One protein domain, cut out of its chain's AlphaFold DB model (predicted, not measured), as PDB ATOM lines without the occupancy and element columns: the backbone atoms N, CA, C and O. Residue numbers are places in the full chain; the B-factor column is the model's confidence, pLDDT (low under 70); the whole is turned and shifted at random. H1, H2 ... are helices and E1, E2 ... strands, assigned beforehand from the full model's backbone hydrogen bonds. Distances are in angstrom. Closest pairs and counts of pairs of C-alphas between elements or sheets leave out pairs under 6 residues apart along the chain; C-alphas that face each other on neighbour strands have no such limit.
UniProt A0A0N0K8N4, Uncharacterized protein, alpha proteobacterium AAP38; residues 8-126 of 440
ATOM      1  N   ALA A   8      99.429 118.946  90.268       76.75
ATOM      2  CA  ALA A   8     100.388 119.831  89.611       76.75
ATOM      3  C   ALA A   8     100.110 121.310  89.932       76.75
ATOM      4  O   ALA A   8     101.046 122.055  90.235       76.75
ATOM      5  N   ASP A   9      98.836 121.708  89.942       80.56
ATOM      6  CA  ASP A   9      98.415 123.069  90.286       80.56
ATOM      7  C   ASP A   9      98.718 123.388  91.753       80.56
ATOM      8  O   ASP A   9      99.256 124.448  92.069       80.56
ATOM      9  N   GLU A  10      98.465 122.441  92.655       81.56
ATOM     10  CA  GLU A  10      98.775 122.603  94.079       81.56
ATOM     11  C   GLU A  10     100.273 122.721  94.349       81.56
ATOM     12  O   GLU A  10     100.695 123.568  95.133       81.56
ATOM     13  N   ASN A  11     101.099 121.918  93.676       86.50
ATOM     14  CA  ASN A  11     102.550 122.024  93.802       86.50
ATOM     15  C   ASN A  11     103.047 123.406  93.367       86.50
ATOM     16  O   ASN A  11     103.934 123.966  94.010       86.50
ATOM     17  N   LYS A  12     102.460 123.973  92.309       85.44
ATOM     18  CA  LYS A  12     102.764 125.335  91.858       85.44
ATOM     19  C   LYS A  12     102.335 126.380  92.890       85.44
ATOM     20  O   LYS A  12     103.105 127.289  93.187       85.44
ATOM     21  N   ILE A  13     101.154 126.221  93.489       82.94
ATOM     22  CA  ILE A  13     100.673 127.093  94.571       82.94
ATOM     23  C   ILE A  13     101.624 127.031  95.770       82.94
ATOM     24  O   ILE A  13     102.081 128.070  96.237       82.94
ATOM     25  N   PHE A  14     102.011 125.840  96.233       87.81
ATOM     26  CA  PHE A  14     102.915 125.702  97.378       87.81
ATOM     27  C   PHE A  14     104.259 126.387  97.157       87.81
ATOM     28  O   PHE A  14     104.754 127.062  98.054       87.81
ATOM     29  N   LYS A  15     104.835 126.263  95.959       88.19
ATOM     30  CA  LYS A  15     106.102 126.920  95.623       88.19
ATOM     31  C   LYS A  15     106.011 128.446  95.637       88.19
ATOM     32  O   LYS A  15     107.014 129.096  95.908       88.19
ATOM     33  N   LYS A  16     104.844 129.027  95.349       83.75
ATOM     34  CA  LYS A  16     104.638 130.485  95.340       83.75
ATOM     35  C   LYS A  16     104.255 131.035  96.711       83.75
ATOM     36  O   LYS A  16     104.828 132.027  97.161       83.75
ATOM     37  N   GLU A  17     103.317 130.370  97.374       82.19
ATOM     38  CA  GLU A  17     102.672 130.866  98.592       82.19
ATOM     39  C   GLU A  17     103.445 130.514  99.868       82.19
ATOM     40  O   GLU A  17     103.426 131.264 100.846       82.19
ATOM     41  N   ILE A  18     104.170 129.389  99.892       84.12
ATOM     42  CA  ILE A  18     104.983 129.029 101.056       84.12
ATOM     43  C   ILE A  18     106.312 129.766 100.967       84.12
ATOM     44  O   ILE A  18     107.186 129.417 100.176       84.12
ATOM     45  N   ASN A  19     106.484 130.762 101.836       85.19
ATOM     46  CA  ASN A  19     107.776 131.397 102.034       85.19
ATOM     47  C   ASN A  19     108.775 130.375 102.598       85.19
ATOM     48  O   ASN A  19     108.744 130.027 103.781       85.19
ATOM     49  N   LEU A  20     109.651 129.887 101.719       86.19
ATOM     50  CA  LEU A  20     110.630 128.852 102.028       86.19
ATOM     51  C   LEU A  20     111.612 129.287 103.117       86.19
ATOM     52  O   LEU A  20     111.975 128.473 103.958       86.19
ATOM     53  N   LEU A  21     112.008 130.560 103.145       82.75
ATOM     54  CA  LEU A  21     112.888 131.069 104.194       82.75
ATOM     55  C   LEU A  21     112.215 130.949 105.560       82.75
ATOM     56  O   LEU A  21     112.795 130.396 106.489       82.75
ATOM     57  N   HIS A  22     110.962 131.394 105.665       82.06
ATOM     58  CA  HIS A  22     110.219 131.316 106.923       82.06
ATOM     59  C   HIS A  22     110.030 129.872 107.384       82.06
ATOM     60  O   HIS A  22     110.096 129.582 108.579       82.06
ATOM     61  N   TRP A  23     109.818 128.967 106.429       85.62
ATOM     62  CA  TRP A  23     109.738 127.541 106.701       85.62
ATOM     63  C   TRP A  23     111.043 127.002 107.290       85.62
ATOM     64  O   TRP A  23     111.017 126.372 108.343       85.62
ATOM     65  N   LEU A  24     112.176 127.280 106.642       86.50
ATOM     66  CA  LEU A  24     113.499 126.835 107.087       86.50
ATOM     67  C   LEU A  24     113.805 127.348 108.498       86.50
ATOM     68  O   LEU A  24     114.188 126.570 109.367       86.50
ATOM     69  N   ILE A  25     113.559 128.631 108.769       82.19
ATOM     70  CA  ILE A  25     113.757 129.198 110.109       82.19
ATOM     71  C   ILE A  25     112.863 128.511 111.150       82.19
ATOM     72  O   ILE A  25     113.315 128.163 112.240       82.19
ATOM     73  N   ALA A  26     111.586 128.283 110.830       76.25
ATOM     74  CA  ALA A  26     110.677 127.599 111.743       76.25
ATOM     75  C   ALA A  26     111.086 126.146 112.029       76.25
ATOM     76  O   ALA A  26     110.718 125.624 113.086       76.25
ATOM     77  N   ASP A  27     111.842 125.544 111.112       82.06
ATOM     78  CA  ASP A  27     112.436 124.211 111.201       82.06
ATOM     79  C   ASP A  27     113.836 124.199 111.848       82.06
ATOM     80  O   ASP A  27     114.510 123.174 111.866       82.06
ATOM     81  N   GLY A  28     114.283 125.332 112.402       80.06
ATOM     82  CA  GLY A  28     115.522 125.428 113.180       80.06
ATOM     83  C   GLY A  28     116.762 125.831 112.386       80.06
ATOM     84  O   GLY A  28     117.866 125.804 112.931       80.06
ATOM     85  N   TRP A  29     116.614 126.235 111.123       87.69
ATOM     86  CA  TRP A  29     117.710 126.857 110.386       87.69
ATOM     87  C   TRP A  29     117.985 128.262 110.924       87.69
ATOM     88  O   TRP A  29     117.076 128.966 111.362       87.69
ATOM     89  N   ILE A  30     119.244 128.687 110.872       81.88
ATOM     90  CA  ILE A  30     119.681 129.997 111.366       81.88
ATOM     91  C   ILE A  30     120.254 130.839 110.235       81.88
ATOM     92  O   ILE A  30     120.923 130.313 109.346       81.88
ATOM     93  N   TYR A  31     120.023 132.149 110.282       81.00
ATOM     94  CA  TYR A  31     120.619 133.086 109.337       81.00
ATOM     95  C   TYR A  31     122.151 133.085 109.419       81.00
ATOM     96  O   TYR A  31     122.743 132.949 110.495       81.00
ATOM     97  N   GLU A  32     122.800 133.277 108.273       77.75
ATOM     98  CA  GLU A  32     124.252 133.374 108.165       77.75
ATOM     99  C   GLU A  32     124.666 134.610 107.357       77.75
ATOM    100  O   GLU A  32     124.065 134.943 106.337       77.75
ATOM    101  N   LYS A  33     125.731 135.293 107.794       66.56
ATOM    102  CA  LYS A  33     126.297 136.434 107.068       66.56
ATOM    103  C   LYS A  33     126.945 135.944 105.773       66.56
ATOM    104  O   LYS A  33     127.711 134.978 105.774       66.56
ATOM    105  N   ALA A  34     126.674 136.624 104.661       62.91
ATOM    106  CA  ALA A  34     127.446 136.418 103.442       62.91
ATOM    107  C   ALA A  34     128.898 136.859 103.698       62.91
ATOM    108  O   ALA A  34     129.137 137.989 104.126       62.91
ATOM    109  N   SER A  35     129.869 135.969 103.481       55.62
ATOM    110  CA  SER A  35     131.286 136.323 103.599       55.62
ATOM    111  C   SER A  35     131.693 137.269 102.466       55.62
ATOM    112  O   SER A  35     131.147 137.212 101.364       55.62
ATOM    113  N   GLU A  36     132.681 138.134 102.707       48.06
ATOM    114  CA  GLU A  36     133.124 139.119 101.707       48.06
ATOM    115  C   GLU A  36     133.672 138.485 100.423       48.06
ATOM    116  O   GLU A  36     133.539 139.067  99.351       48.06
ATOM    117  N   LYS A  37     134.190 137.251 100.504       47.81
ATOM    118  CA  LYS A  37     134.619 136.456  99.341       47.81
ATOM    119  C   LYS A  37     133.472 136.072  98.395       47.81
ATOM    120  O   LYS A  37     133.734 135.721  97.253       47.81
ATOM    121  N   ASN A  38     132.219 136.190  98.840       47.91
ATOM    122  CA  ASN A  38     131.024 135.883  98.053       47.91
ATOM    123  C   ASN A  38     130.350 137.138  97.461       47.91
ATOM    124  O   ASN A  38     129.298 137.018  96.838       47.91
ATOM    125  N   LYS A  39     130.936 138.339  97.626       45.22
ATOM    126  CA  LYS A  39     130.395 139.613  97.099       45.22
ATOM    127  C   LYS A  39     130.473 139.744  95.565       45.22
ATOM    128  O   LYS A  39     129.915 140.687  95.019       45.22
ATOM    129  N   GLY A  40     131.153 138.819  94.879       41.28
ATOM    130  CA  GLY A  40     131.363 138.859  93.425       41.28
ATOM    131  C   GLY A  40     130.169 138.429  92.565       41.28
ATOM    132  O   GLY A  40     130.170 138.708  91.371       41.28
ATOM    133  N   GLU A  41     129.136 137.801  93.136       41.19
ATOM    134  CA  GLU A  41     127.920 137.434  92.400       41.19
ATOM    135  C   GLU A  41     126.676 137.936  93.141       41.19
ATOM    136  O   GLU A  41     126.375 137.571  94.276       41.19
ATOM    137  N   ASN A  42     125.951 138.812  92.464       42.62
ATOM    138  CA  ASN A  42     124.962 139.748  92.973       42.62
ATOM    139  C   ASN A  42     123.608 139.134  93.414       42.62
ATOM    140  O   ASN A  42     122.572 139.739  93.155       42.62
ATOM    141  N   GLU A  43     123.540 137.949  94.038       46.66
ATOM    142  CA  GLU A  43     122.232 137.259  94.169       46.66
ATOM    143  C   GLU A  43     121.826 136.685  95.531       46.66
ATOM    144  O   GLU A  43     120.653 136.347  95.707       46.66
ATOM    145  N   TYR A  44     122.706 136.586  96.527       50.59
ATOM    146  CA  TYR A  44     122.350 135.883  97.766       50.59
ATOM    147  C   TYR A  44     122.034 136.843  98.912       50.59
ATOM    148  O   TYR A  44     122.867 137.091  99.779       50.59
ATOM    149  N   LYS A  45     120.806 137.380  98.926       55.59
ATOM    150  CA  LYS A  45     120.322 138.241 100.023       55.59
ATOM    151  C   LYS A  45     119.974 137.466 101.302       55.59
ATOM    152  O   LYS A  45     119.962 138.063 102.369       55.59
ATOM    153  N   MET A  46     119.694 136.161 101.211       72.56
ATOM    154  CA  MET A  46     119.183 135.356 102.329       72.56
ATOM    155  C   MET A  46     119.900 134.000 102.399       72.56
ATOM    156  O   MET A  46     119.601 133.082 101.632       72.56
ATOM    157  N   LEU A  47     120.871 133.891 103.309       82.44
ATOM    158  CA  LEU A  47     121.623 132.668 103.593       82.44
ATOM    159  C   LEU A  47     121.180 132.082 104.929       82.44
ATOM    160  O   LEU A  47     121.101 132.800 105.927       82.44
ATOM    161  N   VAL A  48     120.950 130.774 104.952       84.00
ATOM    162  CA  VAL A  48     120.643 130.027 106.171       84.00
ATOM    163  C   VAL A  48     121.508 128.783 106.278       84.00
ATOM    164  O   VAL A  48     121.915 128.204 105.271       84.00
ATOM    165  N   ARG A  49     121.773 128.344 107.505       87.44
ATOM    166  CA  ARG A  49     122.519 127.117 107.781       87.44
ATOM    167  C   ARG A  49     121.854 126.277 108.860       87.44
ATOM    168  O   ARG A  49     121.177 126.809 109.738       87.44
ATOM    169  N   ASN A  50     122.100 124.978 108.814       83.88
ATOM    170  CA  ASN A  50     121.736 124.041 109.868       83.88
ATOM    171  C   ASN A  50     122.837 122.983 109.971       83.88
ATOM    172  O   ASN A  50     122.960 122.121 109.099       83.88
ATOM    173  N   GLY A  51     123.681 123.108 110.998       80.19
ATOM    174  CA  GLY A  51     124.834 122.235 111.206       80.19
ATOM    175  C   GLY A  51     125.781 122.219 110.002       80.19
ATOM    176  O   GLY A  51     126.585 123.133 109.826       80.19
ATOM    177  N   THR A  52     125.678 121.165 109.194       78.06
ATOM    178  CA  THR A  52     126.543 120.840 108.049       78.06
ATOM    179  C   THR A  52     126.072 121.414 106.714       78.06
ATOM    180  O   THR A  52     126.821 121.364 105.740       78.06
ATOM    181  N   HIS A  53     124.852 121.944 106.640       83.56
ATOM    182  CA  HIS A  53     124.272 122.433 105.392       83.56
ATOM    183  C   HIS A  53     124.136 123.947 105.381       83.56
ATOM    184  O   HIS A  53     123.778 124.556 106.392       83.56
ATOM    185  N   LYS A  54     124.361 124.539 104.206       87.56
ATOM    186  CA  LYS A  54     124.174 125.963 103.945       87.56
ATOM    187  C   LYS A  54     123.321 126.139 102.702       87.56
ATOM    188  O   LYS A  54     123.628 125.580 101.656       87.56
ATOM    189  N   LEU A  55     122.256 126.918 102.810       88.00
ATOM    190  CA  LEU A  55     121.318 127.169 101.725       88.00
ATOM    191  C   LEU A  55     121.233 128.665 101.446       88.00
ATOM    192  O   LEU A  55     121.129 129.480 102.363       88.00
ATOM    193  N   ALA A  56     121.220 129.018 100.167       86.06
ATOM    194  CA  ALA A  56     120.801 130.334  99.721       86.06
ATOM    195  C   ALA A  56     119.365 130.279  99.218       86.06
ATOM    196  O   ALA A  56     119.064 129.480  98.336       86.06
ATOM    197  N   VAL A  57     118.496 131.132  99.752       85.94
ATOM    198  CA  VAL A  57     117.062 131.140  99.440       85.94
ATOM    199  C   VAL A  57     116.728 132.351  98.576       85.94
ATOM    200  O   VAL A  57     117.149 133.468  98.880       85.94
ATOM    201  N   LYS A  58     115.965 132.147  97.498       86.38
ATOM    202  CA  LYS A  58     115.490 133.227  96.621       86.38
ATOM    203  C   LYS A  58     114.156 132.896  95.948       86.38
ATOM    204  O   LYS A  58     113.661 131.772  96.032       86.38
ATOM    205  N   ARG A  59     113.580 133.899  95.278       84.69
ATOM    206  CA  ARG A  59     112.474 133.723  94.328       84.69
ATOM    207  C   ARG A  59     112.994 133.710  92.895       84.69
ATOM    208  O   ARG A  59     113.927 134.445  92.579       84.69
ATOM    209  N   ASN A  60     112.412 132.871  92.042       83.88
ATOM    210  CA  ASN A  60     112.693 132.884  90.604       83.88
ATOM    211  C   ASN A  60     111.804 133.915  89.881       83.88
ATOM    212  O   ASN A  60     110.941 134.547  90.492       83.88
ATOM    213  N   ASN A  61     111.989 134.051  88.566       83.50
ATOM    214  CA  ASN A  61     111.211 134.976  87.731       83.50
ATOM    215  C   ASN A  61     109.708 134.645  87.690       83.50
ATOM    216  O   ASN A  61     108.897 135.502  87.358       83.50
ATOM    217  N   GLU A  62     109.318 133.423  88.055       84.38
ATOM    218  CA  GLU A  62     107.918 132.992  88.137       84.38
ATOM    219  C   GLU A  62     107.290 133.252  89.519       84.38
ATOM    220  O   GLU A  62     106.112 132.944  89.747       84.38
ATOM    221  N   GLY A  63     108.068 133.829  90.443       81.81
ATOM    222  CA  GLY A  63     107.675 134.129  91.817       81.81
ATOM    223  C   GLY A  63     107.739 132.934  92.769       81.81
ATOM    224  O   GLY A  63     107.276 133.056  93.901       81.81
ATOM    225  N   GLU A  64     108.297 131.802  92.338       89.56
ATOM    226  CA  GLU A  64     108.440 130.593  93.152       89.56
ATOM    227  C   GLU A  64     109.666 130.669  94.060       89.56
ATOM    228  O   GLU A  64     110.749 131.079  93.636       89.56
ATOM    229  N   TRP A  65     109.510 130.220  95.302       88.56
ATOM    230  CA  TRP A  65     110.595 130.073  96.259       88.56
ATOM    231  C   TRP A  65     111.435 128.829  95.989       88.56
ATOM    232  O   TRP A  65     110.918 127.716  95.846       88.56
ATOM    233  N   PHE A  66     112.753 129.006  96.016       90.81
ATOM    234  CA  PHE A  66     113.711 127.917  95.901       90.81
ATOM    235  C   PHE A  66     114.986 128.188  96.702       90.81
ATOM    236  O   PHE A  66     115.301 129.330  97.046       90.81
ATOM    237  N   TYR A  67     115.712 127.115  97.004       90.19
ATOM    238  CA  TYR A  67     117.032 127.147  97.605       90.19
ATOM    239  C   TYR A  67     118.099 126.649  96.633       90.19
ATOM    240  O   TYR A  67     117.833 125.845  95.738       90.19
ATOM    241  N   ILE A  68     119.329 127.095  96.860       87.69
ATOM    242  CA  ILE A  68     120.551 126.550  96.276       87.69
ATOM    243  C   ILE A  68     121.416 126.071  97.437       87.69
ATOM    244  O   ILE A  68     121.716 126.854  98.341       87.69
ATOM    245  N   ASN A  69     121.802 124.796  97.428       85.62
ATOM    246  CA  ASN A  69     122.726 124.256  98.418       85.62
ATOM    247  C   ASN A  69     124.141 124.765  98.128       85.62
ATOM    248  O   ASN A  69     124.616 124.687  96.997       85.62
ATOM    249  N   ILE A  70     124.801 125.308  99.142       81.88
ATOM    250  CA  ILE A  70     126.182 125.768  99.075       81.88
ATOM    251  C   ILE A  70     127.027 124.702  99.760       81.88
ATOM    252  O   ILE A  70     126.951 124.520 100.976       81.88
ATOM    253  N   LEU A  71     127.823 123.993  98.964       73.25
ATOM    254  CA  LEU A  71     128.740 122.978  99.468       73.25
ATOM    255  C   LEU A  71     129.878 123.630 100.265       73.25
ATOM    256  O   LEU A  71     130.154 124.824 100.141       73.25
ATOM    257  N   THR A  72     130.556 122.837 101.093       61.50
ATOM    258  CA  THR A  72     131.640 123.296 101.977       61.50
ATOM    259  C   THR A  72     132.836 123.899 101.231       61.50
ATOM    260  O   THR A  72     133.570 124.690 101.817       61.50
ATOM    261  N   ASP A  73     133.008 123.589  99.942       59.41
ATOM    262  CA  ASP A  73     134.021 124.172  99.051       59.41
ATOM    263  C   ASP A  73     133.547 125.448  98.322       59.41
ATOM    264  O   ASP A  73     134.269 125.997  97.490       59.41
ATOM    265  N   GLY A  74     132.338 125.933  98.624       59.09
ATOM    266  CA  GLY A  74     131.735 127.111  98.001       59.09
ATOM    267  C   GLY A  74     131.084 126.851  96.641       59.09
ATOM    268  O   GLY A  74     130.533 127.784  96.055       59.09
ATOM    269  N   LYS A  75     131.093 125.612  96.127       61.78
ATOM    270  CA  LYS A  75     130.396 125.279  94.878       61.78
ATOM    271  C   LYS A  75     128.887 125.186  95.088       61.78
ATOM    272  O   LYS A  75     128.395 124.791  96.148       61.78
ATOM    273  N   LYS A  76     128.143 125.527  94.032       64.38
ATOM    274  CA  LYS A  76     126.688 125.346  93.972       64.38
ATOM    275  C   LYS A  76     126.405 123.840  93.882       64.38
ATOM    276  O   LYS A  76     126.796 123.194  92.915       64.38
ATOM    277  N   GLY A  77     125.781 123.291  94.917       70.25
ATOM    278  CA  GLY A  77     125.222 121.943  94.934       70.25
ATOM    279  C   GLY A  77     123.831 121.905  94.294       70.25
ATOM    280  O   GLY A  77     123.480 122.756  93.477       70.25
ATOM    281  N   GLY A  78     123.020 120.918  94.683       78.69
ATOM    282  CA  GLY A  78     121.633 120.798  94.222       78.69
ATOM    283  C   GLY A  78     120.774 122.022  94.571       78.69
ATOM    284  O   GLY A  78     120.991 122.685  95.590       78.69
ATOM    285  N   ALA A  79     119.787 122.313  93.726       84.44
ATOM    286  CA  ALA A  79     118.789 123.354  93.946       84.44
ATOM    287  C   ALA A  79     117.391 122.735  94.017       84.44
ATOM    288  O   ALA A  79     117.106 121.752  93.331       84.44
ATOM    289  N   GLY A  80     116.514 123.313  94.833       88.50
ATOM    290  CA  GLY A  80     115.211 122.720  95.101       88.50
ATOM    291  C   GLY A  80     114.185 123.710  95.630       88.50
ATOM    292  O   GLY A  80     114.514 124.785  96.115       88.50
ATOM    293  N   SER A  81     112.913 123.349  95.523       91.38
ATOM    294  CA  SER A  81     111.809 124.094  96.142       91.38
ATOM    295  C   SER A  81     111.492 123.554  97.541       91.38
ATOM    296  O   SER A  81     112.128 122.608  98.004       91.38
ATOM    297  N   ILE A  82     110.445 124.074  98.189       88.50
ATOM    298  CA  ILE A  82     109.914 123.481  99.426       88.50
ATOM    299  C   ILE A  82     109.616 121.976  99.283       88.50
ATOM    300  O   ILE A  82     109.813 121.213 100.219       88.50
ATOM    301  N   LEU A  83     109.214 121.510  98.097       90.94
ATOM    302  CA  LEU A  83     108.914 120.093  97.861       90.94
ATOM    303  C   LEU A  83     110.183 119.228  97.911       90.94
ATOM    304  O   LEU A  83     110.173 118.139  98.483       90.94
ATOM    305  N   ASN A  84     111.277 119.730  97.328       92.06
ATOM    306  CA  ASN A  84     112.592 119.093  97.399       92.06
ATOM    307  C   ASN A  84     113.099 119.098  98.834       92.06
ATOM    308  O   ASN A  84     113.531 118.063  99.326       92.06
ATOM    309  N   TYR A  85     112.937 120.228  99.526       90.25
ATOM    310  CA  TYR A  85     113.338 120.372 100.916       90.25
ATOM    311  C   TYR A  85     112.703 119.303 101.816       90.25
ATOM    312  O   TYR A  85     113.404 118.581 102.523       90.25
ATOM    313  N   LEU A  86     111.374 119.159 101.752       88.75
ATOM    314  CA  LEU A  86     110.645 118.189 102.573       88.75
ATOM    315  C   LEU A  86     111.092 116.749 102.300       88.75
ATOM    316  O   LEU A  86     111.154 115.939 103.221       88.75
ATOM    317  N   ARG A  87     111.435 116.429 101.051       86.88
ATOM    318  CA  ARG A  87     111.903 115.093 100.680       86.88
ATOM    319  C   ARG A  87     113.343 114.842 101.121       86.88
ATOM    320  O   ARG A  87     113.618 113.805 101.712       86.88
ATOM    321  N   GLU A  88     114.240 115.769 100.809       85.19
ATOM    322  CA  GLU A  88     115.692 115.612 100.955       85.19
ATOM    323  C   GLU A  88     116.157 115.833 102.397       85.19
ATOM    324  O   GLU A  88     116.998 115.084 102.881       85.19
ATOM    325  N   PHE A  89     115.593 116.822 103.094       82.94
ATOM    326  CA  PHE A  89     116.031 117.211 104.438       82.94
ATOM    327  C   PHE A  89     115.099 116.719 105.549       82.94
ATOM    328  O   PHE A  89     115.563 116.504 106.664       82.94
ATOM    329  N   GLN A  90     113.808 116.509 105.265       83.50
ATOM    330  CA  GLN A  90     112.845 116.002 106.258       83.50
ATOM    331  C   GLN A  90     112.389 114.553 106.011       83.50
ATOM    332  O   GLN A  90     111.653 114.000 106.828       83.50
ATOM    333  N   GLY A  91     112.793 113.920 104.901       86.50
ATOM    334  CA  GLY A  91     112.425 112.535 104.577       86.50
ATOM    335  C   GLY A  91     110.937 112.310 104.266       86.50
ATOM    336  O   GLY A  91     110.472 111.169 104.252       86.50
ATOM    337  N   ILE A  92     110.162 113.370 104.015       86.50
ATOM    338  CA  ILE A  92     108.713 113.296 103.792       86.50
ATOM    339  C   ILE A  92     108.427 112.939 102.329       86.50
ATOM    340  O   ILE A  92     108.628 113.745 101.419       86.50
ATOM    341  N   GLN A  93     107.901 111.733 102.104       83.19
ATOM    342  CA  GLN A  93     107.587 111.228 100.761       83.19
ATOM    343  C   GLN A  93     106.238 111.746 100.225       83.19
ATOM    344  O   GLN A  93     106.158 112.164  99.072       83.19
ATOM    345  N   ASP A  94     105.195 111.799 101.065       86.69
ATOM    346  CA  ASP A  94     103.865 112.332 100.710       86.69
ATOM    347  C   ASP A  94     103.726 113.811 101.125       86.69
ATOM    348  O   ASP A  94     102.944 114.198 102.003       86.69
ATOM    349  N   TYR A  95     104.564 114.655 100.521       84.31
ATOM    350  CA  TYR A  95     104.667 116.077 100.857       84.31
ATOM    351  C   TYR A  95     103.397 116.868 100.504       84.31
ATOM    352  O   TYR A  95     103.066 117.814 101.212       84.31
ATOM    353  N   THR A  96     102.641 116.480  99.470       82.69
ATOM    354  CA  THR A  96     101.395 117.168  99.082       82.69
ATOM    355  C   THR A  96     100.331 117.017 100.169       82.69
ATOM    356  O   THR A  96      99.745 118.009 100.607       82.69
ATOM    357  N   LYS A  97     100.115 115.799 100.688       83.44
ATOM    358  CA  LYS A  97      99.193 115.568 101.812       83.44
ATOM    359  C   LYS A  97      99.666 116.260 103.088       83.44
ATOM    360  O   LYS A  97      98.846 116.811 103.827       83.44
ATOM    361  N   TYR A  98     100.973 116.240 103.343       84.31
ATOM    362  CA  TYR A  98     101.576 116.918 104.487       84.31
ATOM    363  C   TYR A  98     101.348 118.437 104.434       84.31
ATOM    364  O   TYR A  98     100.840 119.015 105.397       84.31
ATOM    365  N   LEU A  99     101.646 119.073 103.298       84.06
ATOM    366  CA  LEU A  99     101.477 120.512 103.104       84.06
ATOM    367  C   LEU A  99     100.009 120.927 103.170       84.06
ATOM    368  O   LEU A  99      99.708 121.890 103.867       84.06
ATOM    369  N   ARG A 100      99.079 120.169 102.571       81.94
ATOM    370  CA  ARG A 100      97.632 120.439 102.699       81.94
ATOM    371  C   ARG A 100      97.191 120.538 104.162       81.94
ATOM    372  O   ARG A 100      96.505 121.485 104.527       81.94
ATOM    373  N   ARG A 101      97.628 119.605 105.017       79.31
ATOM    374  CA  ARG A 101      97.292 119.616 106.456       79.31
ATOM    375  C   ARG A 101      97.888 120.804 107.209       79.31
ATOM    376  O   ARG A 101      97.322 121.224 108.208       79.31
ATOM    377  N   LYS A 102      99.051 121.294 106.781       73.06
ATOM    378  CA  LYS A 102      99.750 122.405 107.439       73.06
ATOM    379  C   LYS A 102      99.248 123.768 106.969       73.06
ATOM    380  O   LYS A 102      99.142 124.672 107.781       73.06
ATOM    381  N   VAL A 103      98.920 123.892 105.687       71.12
ATOM    382  CA  VAL A 103      98.522 125.143 105.025       71.12
ATOM    383  C   VAL A 103      97.016 125.429 105.172       71.12
ATOM    384  O   VAL A 103      96.584 126.560 104.969       71.12
ATOM    385  N   GLN A 104      96.204 124.447 105.588       58.28
ATOM    386  CA  GLN A 104      94.795 124.657 105.949       58.28
ATOM    387  C   GLN A 104      94.667 125.469 107.251       58.28
ATOM    388  O   GLN A 104      94.562 124.923 108.347       58.28
ATOM    389  N   GLY A 105      94.692 126.795 107.113       55.91
ATOM    390  CA  GLY A 105      94.446 127.766 108.176       55.91
ATOM    391  C   GLY A 105      95.284 129.031 107.991       55.91
ATOM    392  O   GLY A 105      96.508 128.962 107.876       55.91
ATOM    393  N   SER A 106      94.643 130.204 108.010       54.69
ATOM    394  CA  SER A 106      95.320 131.511 107.934       54.69
ATOM    395  C   SER A 106      96.345 131.718 109.061       54.69
ATOM    396  O   SER A 106      97.316 132.456 108.895       54.69
ATOM    397  N   GLU A 107      96.194 131.008 110.182       59.38
ATOM    398  CA  GLU A 107      97.112 131.062 111.321       59.38
ATOM    399  C   GLU A 107      98.486 130.431 111.060       59.38
ATOM    400  O   GLU A 107      99.474 130.847 111.670       59.38
ATOM    401  N   PHE A 108      98.604 129.440 110.170       67.69
ATOM    402  CA  PHE A 108      99.876 128.738 109.967       67.69
ATOM    403  C   PHE A 108     100.930 129.642 109.320       67.69
ATOM    404  O   PHE A 108     102.045 129.769 109.833       67.69
ATOM    405  N   HIS A 109     100.557 130.337 108.244       63.47
ATOM    406  CA  HIS A 109     101.435 131.296 107.572       63.47
ATOM    407  C   HIS A 109     101.811 132.462 108.490       63.47
ATOM    408  O   HIS A 109     102.972 132.870 108.513       63.47
ATOM    409  N   GLN A 110     100.872 132.937 109.315       62.00
ATOM    410  CA  GLN A 110     101.145 133.977 110.310       62.00
ATOM    411  C   GLN A 110     102.133 133.502 111.383       62.00
ATOM    412  O   GLN A 110     103.031 134.247 111.772       62.00
ATOM    413  N   ARG A 111     102.021 132.254 111.853       68.00
ATOM    414  CA  ARG A 111     102.967 131.677 112.823       68.00
ATOM    415  C   ARG A 111     104.368 131.497 112.243       68.00
ATOM    416  O   ARG A 111     105.338 131.740 112.961       68.00
ATOM    417  N   LEU A 112     104.479 131.073 110.982       67.75
ATOM    418  CA  LEU A 112     105.764 130.973 110.284       67.75
ATOM    419  C   LEU A 112     106.405 132.351 110.099       67.75
ATOM    420  O   LEU A 112     107.580 132.512 110.421       67.75
ATOM    421  N   ALA A 113     105.628 133.342 109.651       62.56
ATOM    422  CA  ALA A 113     106.095 134.717 109.490       62.56
ATOM    423  C   ALA A 113     106.636 135.295 110.803       62.56
ATOM    424  O   ALA A 113     107.783 135.718 110.841       62.56
ATOM    425  N   ARG A 114     105.895 135.168 111.912       63.78
ATOM    426  CA  ARG A 114     106.347 135.664 113.227       63.78
ATOM    427  C   ARG A 114     107.664 135.041 113.697       63.78
ATOM    428  O   ARG A 114     108.496 135.726 114.284       63.78
ATOM    429  N   LYS A 115     107.858 133.733 113.479       69.50
ATOM    430  CA  LYS A 115     109.120 133.060 113.835       69.50
ATOM    431  C   LYS A 115     110.284 133.561 112.983       69.50
ATOM    432  O   LYS A 115     111.380 133.738 113.505       69.50
ATOM    433  N   ALA A 116     110.038 133.776 111.696       63.25
ATOM    434  CA  ALA A 116     111.042 134.247 110.757       63.25
ATOM    435  C   ALA A 116     111.434 135.707 110.997       63.25
ATOM    436  O   ALA A 116     112.624 135.989 111.076       63.25
ATOM    437  N   GLU A 117     110.455 136.589 111.206       64.75
ATOM    438  CA  GLU A 117     110.653 138.000 111.563       64.75
ATOM    439  C   GLU A 117     111.484 138.130 112.843       64.75
ATOM    440  O   GLU A 117     112.440 138.902 112.891       64.75
ATOM    441  N   LYS A 118     111.184 137.317 113.866       67.88
ATOM    442  CA  LYS A 118     111.967 137.290 115.106       67.88
ATOM    443  C   LYS A 118     113.419 136.861 114.861       67.88
ATOM    444  O   LYS A 118     114.331 137.520 115.346       67.88
ATOM    445  N   ALA A 119     113.643 135.776 114.120       66.31
ATOM    446  CA  ALA A 119     114.999 135.294 113.843       66.31
ATOM    447  C   ALA A 119     115.790 136.252 112.935       66.31
ATOM    448  O   ALA A 119     117.006 136.372 113.075       66.31
ATOM    449  N   GLU A 120     115.115 136.930 112.007       65.19
ATOM    450  CA  GLU A 120     115.717 137.951 111.147       65.19
ATOM    451  C   GLU A 120     116.139 139.156 111.981       65.19
ATOM    452  O   GLU A 120     117.270 139.615 111.861       65.19
ATOM    453  N   ALA A 121     115.289 139.597 112.909       62.19
ATOM    454  CA  ALA A 121     115.629 140.637 113.868       62.19
ATOM    455  C   ALA A 121     116.797 140.244 114.788       62.19
ATOM    456  O   ALA A 121     117.696 141.051 115.000       62.19
ATOM    457  N   GLU A 122     116.833 139.008 115.297       64.56
ATOM    458  CA  GLU A 122     117.958 138.482 116.091       64.56
ATOM    459  C   GLU A 122     119.263 138.423 115.281       64.56
ATOM    460  O   GLU A 122     120.350 138.694 115.799       64.56
ATOM    461  N   PHE A 123     119.175 138.094 113.994       66.69
ATOM    462  CA  PHE A 123     120.325 138.084 113.100       66.69
ATOM    463  C   PHE A 123     120.813 139.492 112.756       66.69
ATOM    464  O   PHE A 123     122.022 139.736 112.781       66.69
ATOM    465  N   LEU A 124     119.903 140.418 112.453       62.66
ATOM    466  CA  LEU A 124     120.228 141.825 112.222       62.66
ATOM    467  C   LEU A 124     120.858 142.433 113.476       62.66
ATOM    468  O   LEU A 124     121.930 143.017 113.369       62.66
ATOM    469  N   LEU A 125     120.300 142.165 114.662       61.31
ATOM    470  CA  LEU A 125     120.880 142.528 115.960       61.31
ATOM    471  C   LEU A 125     122.341 142.073 116.059       61.31
ATOM    472  O   LEU A 125     123.226 142.876 116.341       61.31
ATOM    473  N   LYS A 126     122.618 140.791 115.801       61.78
ATOM    474  CA  LYS A 126     123.978 140.246 115.924       61.78
ATOM    475  C   LYS A 126     124.966 140.856 114.922       61.78
ATOM    476  O   LYS A 126     126.164 140.825 115.177       61.78
TER     477      LYS A 126
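AT A GLANCE: This is residues 8 to 126 of the 440 residues of an uncharacterized protein of alpha proteobacterium AAP38 (UniProt A0A0N0K8N4). A strongly twisted sheet of four strands has the short helix H2 packed on it, and the long helix H5 crosses H2 on the side away from the sheet. H1, H3 and H4 gather towards one end, and a long loop within residues 27 to 46 reaches out at the other. The printed part has 119 residues, with H1 H2 E1 E2 E3 E4 H3 H4 H5 along the chain, and the sheet, order E1 E2 E3 E4, is antiparallel throughout. The class is mixed, helices and strands; the whole is compact, with a radius of gyration of the C-alphas of 14.4 A and spans of 41 by 30 by 28 A.

HOW THE PARTS SIT: Start at H1, residues 8 to 17, which only grazes the sheet with residues 11 to 17; C-alphas 15 and 65 come closest, at 5.5 A. Next, H2, residues 20 to 26, has a height of 8.3 A over the sheet. The strands make a meander, each the antiparallel neighbour of the one before. E1, residues 47 to 50, and E2, residues 53 to 59, form a hairpin; look for N 48 and O 55, 2.9 A apart. E2 and E3, residues 65 to 70, form the next, with N 58 and O 66 at 2.9 A. E3 and E4, residues 76 to 81, form the third, with N 67 and O 80 at 2.8 A. H3, residues 82 to 88, touches H1 at C-alphas 82 and 15, the closest, 6.4 A apart, about perpendicular at 76 degrees. H2 and H3 on one face of the sheet make two layers. H4, residues 95 to 103, is not on the sheet and only just touches H3, with 3 pairs of C-alphas within 8 A, the closest being 95 and 83 at 6.6 A. H5, residues 106 to 126, touches H2 with residues 112 to 119 alone, about perpendicular at 79 degrees; C-alphas 116 and 22 come closest, at 4.9 A. Every O i to N i+4 pair is within hydrogen-bond range in H1, H2, H3 and H4, and 16 of 17 in H5.

IN THESE COORDINATES: Find C-alpha 8 at (100.388, 119.831, 89.611); from there H1 runs 14.4 A. E2 begins at C-alpha 53, (124.272, 122.433, 105.392), and runs 19.7 A. H5 runs 31.0 A and ends at C-alpha 126, (123.978, 140.246, 115.924).

THE WHOLE: The C-alphas of Lys 37 and Gln 104, the two farthest apart, are 42.1 A from each other. The printed part has no cut, and the link from H2 to E1 is long. Look for pLDDT under 70 at residues 33 to 45, 72 to 76 and 104 to 126 of this model.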